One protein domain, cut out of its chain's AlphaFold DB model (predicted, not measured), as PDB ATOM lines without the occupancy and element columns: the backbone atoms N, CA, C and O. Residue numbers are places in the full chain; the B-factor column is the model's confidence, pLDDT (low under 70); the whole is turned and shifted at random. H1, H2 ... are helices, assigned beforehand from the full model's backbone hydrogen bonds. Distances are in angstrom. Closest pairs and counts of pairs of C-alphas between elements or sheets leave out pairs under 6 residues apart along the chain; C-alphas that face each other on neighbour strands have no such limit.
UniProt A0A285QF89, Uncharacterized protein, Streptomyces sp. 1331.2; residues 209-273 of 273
ATOM      1  N   ARG A 209     123.614 162.937 135.484       77.50
ATOM      2  CA  ARG A 209     122.638 161.833 135.504       77.50
ATOM      3  C   ARG A 209     122.245 161.389 134.094       77.50
ATOM      4  O   ARG A 209     122.162 160.190 133.845       77.50
ATOM      5  N   SER A 210     122.027 162.323 133.164       81.19
ATOM      6  CA  SER A 210     121.672 161.998 131.775       81.19
ATOM      7  C   SER A 210     122.816 161.328 131.009       81.19
ATOM      8  O   SER A 210     122.566 160.405 130.227       81.19
ATOM      9  N   ALA A 211     124.053 161.788 131.204       82.56
ATOM     10  CA  ALA A 211     125.230 161.214 130.557       82.56
ATOM     11  C   ALA A 211     125.497 159.791 131.074       82.56
ATOM     12  O   ALA A 211     125.520 158.844 130.286       82.56
ATOM     13  N   LEU A 212     125.492 159.606 132.399       86.12
ATOM     14  CA  LEU A 212     125.627 158.289 133.018       86.12
ATOM     15  C   LEU A 212     124.492 157.334 132.620       86.12
ATOM     16  O   LEU A 212     124.752 156.169 132.340       86.12
ATOM     17  N   LEU A 213     123.239 157.797 132.533       87.25
ATOM     18  CA  LEU A 213     122.122 156.977 132.038       87.25
ATOM     19  C   LEU A 213     122.339 156.495 130.602       87.25
ATOM     20  O   LEU A 213     122.031 155.347 130.282       87.25
ATOM     21  N   THR A 214     122.880 157.364 129.750       88.06
ATOM     22  CA  THR A 214     123.215 157.016 128.367       88.06
ATOM     23  C   THR A 214     124.340 155.984 128.341       88.06
ATOM     24  O   THR A 214     124.222 154.969 127.653       88.06
ATOM     25  N   ALA A 215     125.387 156.170 129.149       87.31
ATOM     26  CA  ALA A 215     126.478 155.209 129.275       87.31
ATOM     27  C   ALA A 215     125.999 153.852 129.818       87.31
ATOM     28  O   ALA A 215     126.359 152.810 129.276       87.31
ATOM     29  N   VAL A 216     125.125 153.844 130.829       88.81
ATOM     30  CA  VAL A 216     124.510 152.627 131.376       88.81
ATOM     31  C   VAL A 216     123.718 151.897 130.298       88.81
ATOM     32  O   VAL A 216     123.957 150.712 130.076       88.81
ATOM     33  N   ALA A 217     122.842 152.593 129.572       86.69
ATOM     34  CA  ALA A 217     122.084 151.993 128.478       86.69
ATOM     35  C   ALA A 217     122.989 151.420 127.372       86.69
ATOM     36  O   ALA A 217     122.676 150.371 126.811       86.69
ATOM     37  N   SER A 218     124.119 152.072 127.096       86.44
ATOM     38  CA  SER A 218     125.024 151.714 125.998       86.44
ATOM     39  C   SER A 218     126.009 150.596 126.346       86.44
ATOM     40  O   SER A 218     126.323 149.774 125.485       86.44
ATOM     41  N   PHE A 219     126.509 150.545 127.586       87.19
ATOM     42  CA  PHE A 219     127.679 149.736 127.956       87.19
ATOM     43  C   PHE A 219     127.448 148.765 129.117       87.19
ATOM     44  O   PHE A 219     128.252 147.850 129.288       87.19
ATOM     45  N   ALA A 220     126.372 148.899 129.898       87.56
ATOM     46  CA  ALA A 220     126.125 147.961 130.989       87.56
ATOM     47  C   ALA A 220     125.801 146.548 130.457       87.56
ATOM     48  O   ALA A 220     125.135 146.413 129.419       87.56
ATOM     49  N   PRO A 221     126.220 145.480 131.162       86.56
ATOM     50  CA  PRO A 221     125.755 144.124 130.891       86.56
ATOM     51  C   PRO A 221     124.226 144.035 130.946       86.56
ATOM     52  O   PRO A 221     123.584 144.721 131.744       86.56
ATOM     53  N   VAL A 222     123.628 143.154 130.142       82.25
ATOM     54  CA  VAL A 222     122.161 142.999 130.091       82.25
ATOM     55  C   VAL A 222     121.595 142.662 131.474       82.25
ATOM     56  O   VAL A 222     120.640 143.289 131.926       82.25
ATOM     57  N   GLU A 223     122.258 141.775 132.214       83.00
ATOM     58  CA  GLU A 223     121.899 141.425 133.595       83.00
ATOM     59  C   GLU A 223     121.874 142.634 134.543       83.00
ATOM     60  O   GLU A 223     121.050 142.707 135.458       83.00
ATOM     61  N   HIS A 224     122.771 143.601 134.331       87.06
ATOM     62  CA  HIS A 224     122.832 144.820 135.130       87.06
ATOM     63  C   HIS A 224     121.657 145.742 134.806       87.06
ATOM     64  O   HIS A 224     121.016 146.250 135.729       87.06
ATOM     65  N   LEU A 225     121.320 145.888 133.521       84.56
ATOM     66  CA  LEU A 225     120.144 146.634 133.066       84.56
ATOM     67  C   LEU A 225     118.848 146.036 133.621       84.56
ATOM     68  O   LEU A 225     117.991 146.778 134.097       84.56
ATOM     69  N   VAL A 226     118.735 144.703 133.650       83.75
ATOM     70  CA  VAL A 226     117.585 143.991 134.235       83.75
ATOM     71  C   VAL A 226     117.392 144.354 135.698       83.75
ATOM     72  O   VAL A 226     116.289 144.690 136.131       83.75
ATOM     73  N   ARG A 227     118.474 144.273 136.476       86.94
ATOM     74  CA  ARG A 227     118.444 144.547 137.914       86.94
ATOM     75  C   ARG A 227     118.158 146.018 138.194       86.94
ATOM     76  O   ARG A 227     117.422 146.309 139.130       86.94
ATOM     77  N   LEU A 228     118.687 146.922 137.370       85.62
ATOM     78  CA  LEU A 228     118.417 148.355 137.466       85.62
ATOM     79  C   LEU A 228     116.946 148.670 137.157       85.62
ATOM     80  O   LEU A 228     116.298 149.369 137.930       85.62
ATOM     81  N   HIS A 229     116.400 148.100 136.077       84.12
ATOM     82  CA  HIS A 229     114.985 148.215 135.720       84.12
ATOM     83  C   HIS A 229     114.083 147.698 136.850       84.12
ATOM     84  O   HIS A 229     113.170 148.392 137.296       84.12
ATOM     85  N   LYS A 230     114.390 146.506 137.377       84.62
ATOM     86  CA  LYS A 230     113.669 145.913 138.507       84.62
ATOM     87  C   LYS A 230     113.698 146.820 139.742       84.62
ATOM     88  O   LYS A 230     112.644 147.067 140.319       84.62
ATOM     89  N   ALA A 231     114.861 147.369 140.094       85.06
ATOM     90  CA  ALA A 231     114.985 148.313 141.203       85.06
ATOM     91  C   ALA A 231     114.129 149.577 140.987       85.06
ATOM     92  O   ALA A 231     113.474 150.038 141.918       85.06
ATOM     93  N   CYS A 232     114.061 150.104 139.757       84.38
ATOM     94  CA  CYS A 232     113.208 151.256 139.445       84.38
ATOM     95  C   CYS A 232     111.718 150.959 139.656       84.38
ATOM     96  O   CYS A 232     111.005 151.799 140.207       84.38
ATOM     97  N   VAL A 233     111.257 149.769 139.255       82.69
ATOM     98  CA  VAL A 233     109.864 149.331 139.438       82.69
ATOM     99  C   VAL A 233     109.542 149.116 140.919       82.69
ATOM    100  O   VAL A 233     108.535 149.628 141.402       82.69
ATOM    101  N   GLU A 234     110.402 148.408 141.655       84.69
ATOM    102  CA  GLU A 234     110.189 148.088 143.077       84.69
ATOM    103  C   GLU A 234     110.204 149.334 143.976       84.69
ATOM    104  O   GLU A 234     109.462 149.403 144.953       84.69
ATOM    105  N   HIS A 235     111.004 150.344 143.626       82.69
ATOM    106  CA  HIS A 235     111.114 151.597 144.376       82.69
ATOM    107  C   HIS A 235     110.254 152.743 143.813       82.69
ATOM    108  O   HIS A 235     110.420 153.889 144.229       82.69
ATOM    109  N   GLY A 236     109.348 152.470 142.866       76.94
ATOM    110  CA  GLY A 236     108.398 153.462 142.342       76.94
ATOM    111  C   GLY A 236     109.033 154.632 141.576       76.94
ATOM    112  O   GLY A 236     108.425 155.692 141.456       76.94
ATOM    113  N   SER A 237     110.249 154.468 141.050       83.00
ATOM    114  CA  SER A 237     110.992 155.510 140.324       83.00
ATOM    115  C   SER A 237     110.612 155.534 138.835       83.00
ATOM    116  O   SER A 237     111.422 155.209 137.965       83.00
ATOM    117  N   SER A 238     109.361 155.901 138.533       79.44
ATOM    118  CA  SER A 238     108.784 155.861 137.174       79.44
ATOM    119  C   SER A 238     109.495 156.776 136.169       79.44
ATOM    120  O   SER A 238     109.613 156.434 134.988       79.44
ATOM    121  N   GLU A 239     110.014 157.918 136.623       82.38
ATOM    122  CA  GLU A 239     110.772 158.854 135.786       82.38
ATOM    123  C   GLU A 239     112.127 158.280 135.364       82.38
ATOM    124  O   GLU A 239     112.499 158.363 134.189       82.38
ATOM    125  N   LEU A 240     112.839 157.652 136.306       82.50
ATOM    126  CA  LEU A 240     114.125 157.007 136.051       82.50
ATOM    127  C   LEU A 240     113.954 155.803 135.123       82.50
ATOM    128  O   LEU A 240     114.720 155.656 134.172       82.50
ATOM    129  N   ASP A 241     112.915 154.994 135.347       83.44
ATOM    130  CA  ASP A 241     112.585 153.877 134.462       83.44
ATOM    131  C   ASP A 241     112.304 154.360 133.032       83.44
ATOM    132  O   ASP A 241     112.867 153.858 132.058       83.44
ATOM    133  N   SER A 242     111.493 155.410 132.894       82.94
ATOM    134  CA  SER A 242     111.172 156.008 131.594       82.94
ATOM    135  C   SER A 242     112.406 156.601 130.904       82.94
ATOM    136  O   SER A 242     112.531 156.536 129.679       82.94
ATOM    137  N   ALA A 243     113.331 157.196 131.661       83.75
ATOM    138  CA  ALA A 243     114.594 157.707 131.134       83.75
ATOM    139  C   ALA A 243     115.522 156.572 130.668       83.75
ATOM    140  O   ALA A 243     116.042 156.642 129.554       83.75
ATOM    141  N   LEU A 244     115.655 155.505 131.462       84.25
ATOM    142  CA  LEU A 244     116.440 154.320 131.120       84.25
ATOM    143  C   LEU A 244     115.906 153.642 129.853       84.25
ATOM    144  O   LEU A 244     116.669 153.387 128.925       84.25
ATOM    145  N   ARG A 245     114.587 153.425 129.764       83.31
ATOM    146  CA  ARG A 245     113.939 152.840 128.578       83.31
ATOM    147  C   ARG A 245     114.175 153.682 127.324       83.31
ATOM    148  O   ARG A 245     114.495 153.132 126.275       83.31
ATOM    149  N   ARG A 246     114.050 155.011 127.422       84.12
ATOM    150  CA  ARG A 246     114.332 155.923 126.297       84.12
ATOM    151  C   ARG A 246     115.791 155.847 125.851       84.12
ATOM    152  O   ARG A 246     116.040 155.812 124.649       84.12
ATOM    153  N   ALA A 247     116.729 155.794 126.795       81.88
ATOM    154  CA  ALA A 247     118.146 155.636 126.488       81.88
ATOM    155  C   ALA A 247     118.426 154.278 125.817       81.88
ATOM    156  O   ALA A 247     119.079 154.238 124.783       81.88
ATOM    157  N   MET A 248     117.844 153.181 126.315       82.06
ATOM    158  CA  MET A 248     117.981 151.850 125.705       82.06
ATOM    159  C   MET A 248     117.418 151.783 124.277       82.06
ATOM    160  O   MET A 248     118.059 151.198 123.408       82.06
ATOM    161  N   LEU A 249     116.260 152.408 124.015       82.94
ATOM    162  CA  LEU A 249     115.685 152.489 122.663       82.94
ATOM    163  C   LEU A 249     116.596 153.241 121.698       82.94
ATOM    164  O   LEU A 249     116.750 152.829 120.552       82.94
ATOM    165  N   LYS A 250     117.187 154.346 122.160       82.00
ATOM    166  CA  LYS A 250     118.097 155.161 121.353       82.00
ATOM    167  C   LYS A 250     119.344 154.374 120.935       82.00
ATOM    168  O   LYS A 250     119.801 154.536 119.811       82.00
ATOM    169  N   GLU A 251     119.820 153.490 121.805       77.88
ATOM    170  CA  GLU A 251     120.977 152.615 121.574       77.88
ATOM    171  C   GLU A 251     120.605 151.269 120.918       77.88
ATOM    172  O   GLU A 251     121.440 150.375 120.799       77.88
ATOM    173  N   GLY A 252     119.344 151.090 120.501       72.56
ATOM    174  CA  GLY A 252     118.887 149.890 119.794       72.56
ATOM    175  C   GLY A 252     118.825 148.618 120.647       72.56
ATOM    176  O   GLY A 252     118.791 147.518 120.098       72.56
ATOM    177  N   ARG A 253     118.806 148.737 121.980       73.44
ATOM    178  CA  ARG A 253     118.708 147.588 122.892       73.44
ATOM    179  C   ARG A 253     117.255 147.199 123.163       73.44
ATOM    180  O   ARG A 253     116.360 148.044 123.213       73.44
ATOM    181  N   THR A 254     117.016 145.905 123.370       69.50
ATOM    182  CA  THR A 254     115.693 145.362 123.702       69.50
ATOM    183  C   THR A 254     115.205 145.916 125.039       69.50
ATOM    184  O   THR A 254     115.856 145.782 126.073       69.50
ATOM    185  N   VAL A 255     114.040 146.568 125.025       60.78
ATOM    186  CA  VAL A 255     113.426 147.127 126.234       60.78
ATOM    187  C   VAL A 255     112.505 146.089 126.874       60.78
ATOM    188  O   VAL A 255     111.534 145.676 126.234       60.78
ATOM    189  N   PRO A 256     112.729 145.691 128.136       57.66
ATOM    190  CA  PRO A 256     111.847 144.747 128.810       57.66
ATOM    191  C   PRO A 256     110.451 145.344 129.034       57.66
ATOM    192  O   PRO A 256     110.296 146.400 129.648       57.66
ATOM    193  N   GLN A 257     109.406 144.675 128.542       57.16
ATOM    194  CA  GLN A 257     108.014 145.073 128.803       57.16
ATOM    195  C   GLN A 257     107.556 144.674 130.217       57.16
ATOM    196  O   GLN A 257     106.718 145.357 130.799       57.16
ATOM    197  N   THR A 258     108.156 143.629 130.795       56.41
ATOM    198  CA  THR A 258     107.919 143.139 132.161       56.41
ATOM    199  C   THR A 258     109.211 142.563 132.752       56.41
ATOM    200  O   THR A 258     110.102 142.137 132.012       56.41
ATOM    201  N   SER A 259     109.316 142.507 134.086       51.59
ATOM    202  CA  SER A 259     110.438 141.865 134.801       51.59
ATOM    203  C   SER A 259     110.598 140.374 134.458       51.59
ATOM    204  O   SER A 259     111.701 139.838 134.548       51.59
ATOM    205  N   GLU A 260     109.520 139.724 134.015       50.59
ATOM    206  CA  GLU A 260     109.480 138.315 133.602       50.59
ATOM    207  C   GLU A 260     109.862 138.095 132.126       50.59
ATOM    208  O   GLU A 260     110.417 137.052 131.780       50.59
ATOM    209  N   GLY A 261     109.630 139.075 131.245       51.81
ATOM    210  CA  GLY A 261     109.809 138.911 129.794       51.81
ATOM    211  C   GLY A 261     111.263 138.748 129.330       51.81
ATOM    212  O   GLY A 261     111.514 138.166 128.279       51.81
ATOM    213  N   MET A 262     112.229 139.223 130.118       47.47
ATOM    214  CA  MET A 262     113.646 139.286 129.731       47.47
ATOM    215  C   MET A 262     114.401 137.980 129.996       47.47
ATOM    216  O   MET A 262     115.213 137.564 129.175       47.47
ATOM    217  N   TRP A 263     114.037 137.252 131.058       49.91
ATOM    218  CA  TRP A 263     114.534 135.889 131.275       49.91
ATOM    219  C   TRP A 263     114.150 134.973 130.111       49.91
ATOM    220  O   TRP A 263     114.953 134.163 129.665       49.91
ATOM    221  N   ALA A 264     112.935 135.132 129.582       49.22
ATOM    222  CA  ALA A 264     112.394 134.259 128.549       49.22
ATOM    223  C   ALA A 264     112.980 134.502 127.149       49.22
ATOM    224  O   ALA A 264     112.936 133.587 126.324       49.22
ATOM    225  N   MET A 265     113.474 135.710 126.859       49.91
ATOM    226  CA  MET A 265     113.995 136.074 125.536       49.91
ATOM    227  C   MET A 265     115.519 135.916 125.456       49.91
ATOM    228  O   MET A 265     116.016 135.402 124.458       49.91
ATOM    229  N   ASP A 266     116.250 136.233 126.527       52.12
ATOM    230  CA  ASP A 266     117.711 136.086 126.540       52.12
ATOM    231  C   ASP A 266     118.169 134.659 126.859       52.12
ATOM    232  O   ASP A 266     119.187 134.238 126.321       52.12
ATOM    233  N   LEU A 267     117.395 133.853 127.608       45.72
ATOM    234  CA  LEU A 267     117.619 132.398 127.621       45.72
ATOM    235  C   LEU A 267     117.430 131.805 126.224       45.72
ATOM    236  O   LEU A 267     118.189 130.929 125.841       45.72
ATOM    237  N   ARG A 268     116.458 132.290 125.443       50.34
ATOM    238  CA  ARG A 268     116.252 131.828 124.062       50.34
ATOM    239  C   ARG A 268     117.423 132.203 123.155       50.34
ATOM    240  O   ARG A 268     117.995 131.331 122.509       50.34
ATOM    241  N   ASN A 269     117.873 133.453 123.222       49.91
ATOM    242  CA  ASN A 269     119.013 133.917 122.431       49.91
ATOM    243  C   ASN A 269     120.352 133.286 122.865       49.91
ATOM    244  O   ASN A 269     121.166 132.957 122.007       49.91
ATOM    245  N   ALA A 270     120.584 133.065 124.164       43.75
ATOM    246  CA  ALA A 270     121.794 132.409 124.673       43.75
ATOM    247  C   ALA A 270     121.797 130.883 124.450       43.75
ATOM    248  O   ALA A 270     122.867 130.283 124.371       43.75
ATOM    249  N   LEU A 271     120.620 130.255 124.328       39.38
ATOM    250  CA  LEU A 271     120.461 128.833 123.990       39.38
ATOM    251  C   LEU A 271     120.340 128.576 122.478       39.38
ATOM    252  O   LEU A 271     120.272 127.416 122.076       39.38
ATOM    253  N   GLY A 272     120.332 129.621 121.641       39.16
ATOM    254  CA  GLY A 272     120.210 129.491 120.186       39.16
ATOM    255  C   GLY A 272     118.881 128.879 119.726       39.16
ATOM    256  O   GLY A 272     118.878 128.127 118.751       39.16
ATOM    257  N   VAL A 273     117.781 129.171 120.433       42.44
ATOM    258  CA  VAL A 273     116.417 128.701 120.113       42.44
ATOM    259  C   VAL A 273     115.517 129.857 119.708       42.44
ATOM    260  O   VAL A 273     115.388 130.808 120.513       42.44
TER     261      VAL A 273
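This is residues 209 to 273 of the 273 residues of an uncharacterized protein of Streptomyces sp. 1331.2 (UniProt A0A285QF89). What is the shape? H2 and H3 form a helical hairpin with H1 across its open end, while H4 lies beyond H2 and residues 267 to 272 stick out. What builds it? The printed part has 65 residues with four named helices, H1 to H4, all helix, compact (radius of gyration of the C-alphas 11.8 A), spanning 37 by 23 by 15 A.

Where is H1? Residues 209 to 219, from C-alpha 209 (122.638, 161.833, 135.504), 15.1 A. What follows? H2, residues 222 to 234, and H3, residues 238 to 250, each measure 18.4 A; H4, residues 261 to 271, measures 15.8 A, ending at C-alpha 271 (120.461, 128.833, 123.990).

What does H1 touch? H3, at residues 243 to 248 alone, a steep tilt of 48 degrees; the closest C-alphas, Ala 217 and Met 248, are 5.0 A apart. And H2? Its residues 229 to 233 alone touch H3 in the hairpin, opposite ways at 27 degrees, a shallow tilt, closest C-alphas Cys 232 and Asp 241, 5.7 A. And H4? It is close to but not clearly touching H2, closest C-alphas Val 226 and Met 262, 7.6 A. Are O i to N i+4 pairs within hydrogen-bond range? Every one in H1, H2 and H3; 6 of 7 in H4.

How long? The farthest C-alphas, Arg 209 and Val 273, are 37.1 A apart. Any cut or low confidence? The printed part has no cut; pLDDT is under 70 in residues 254 to 273.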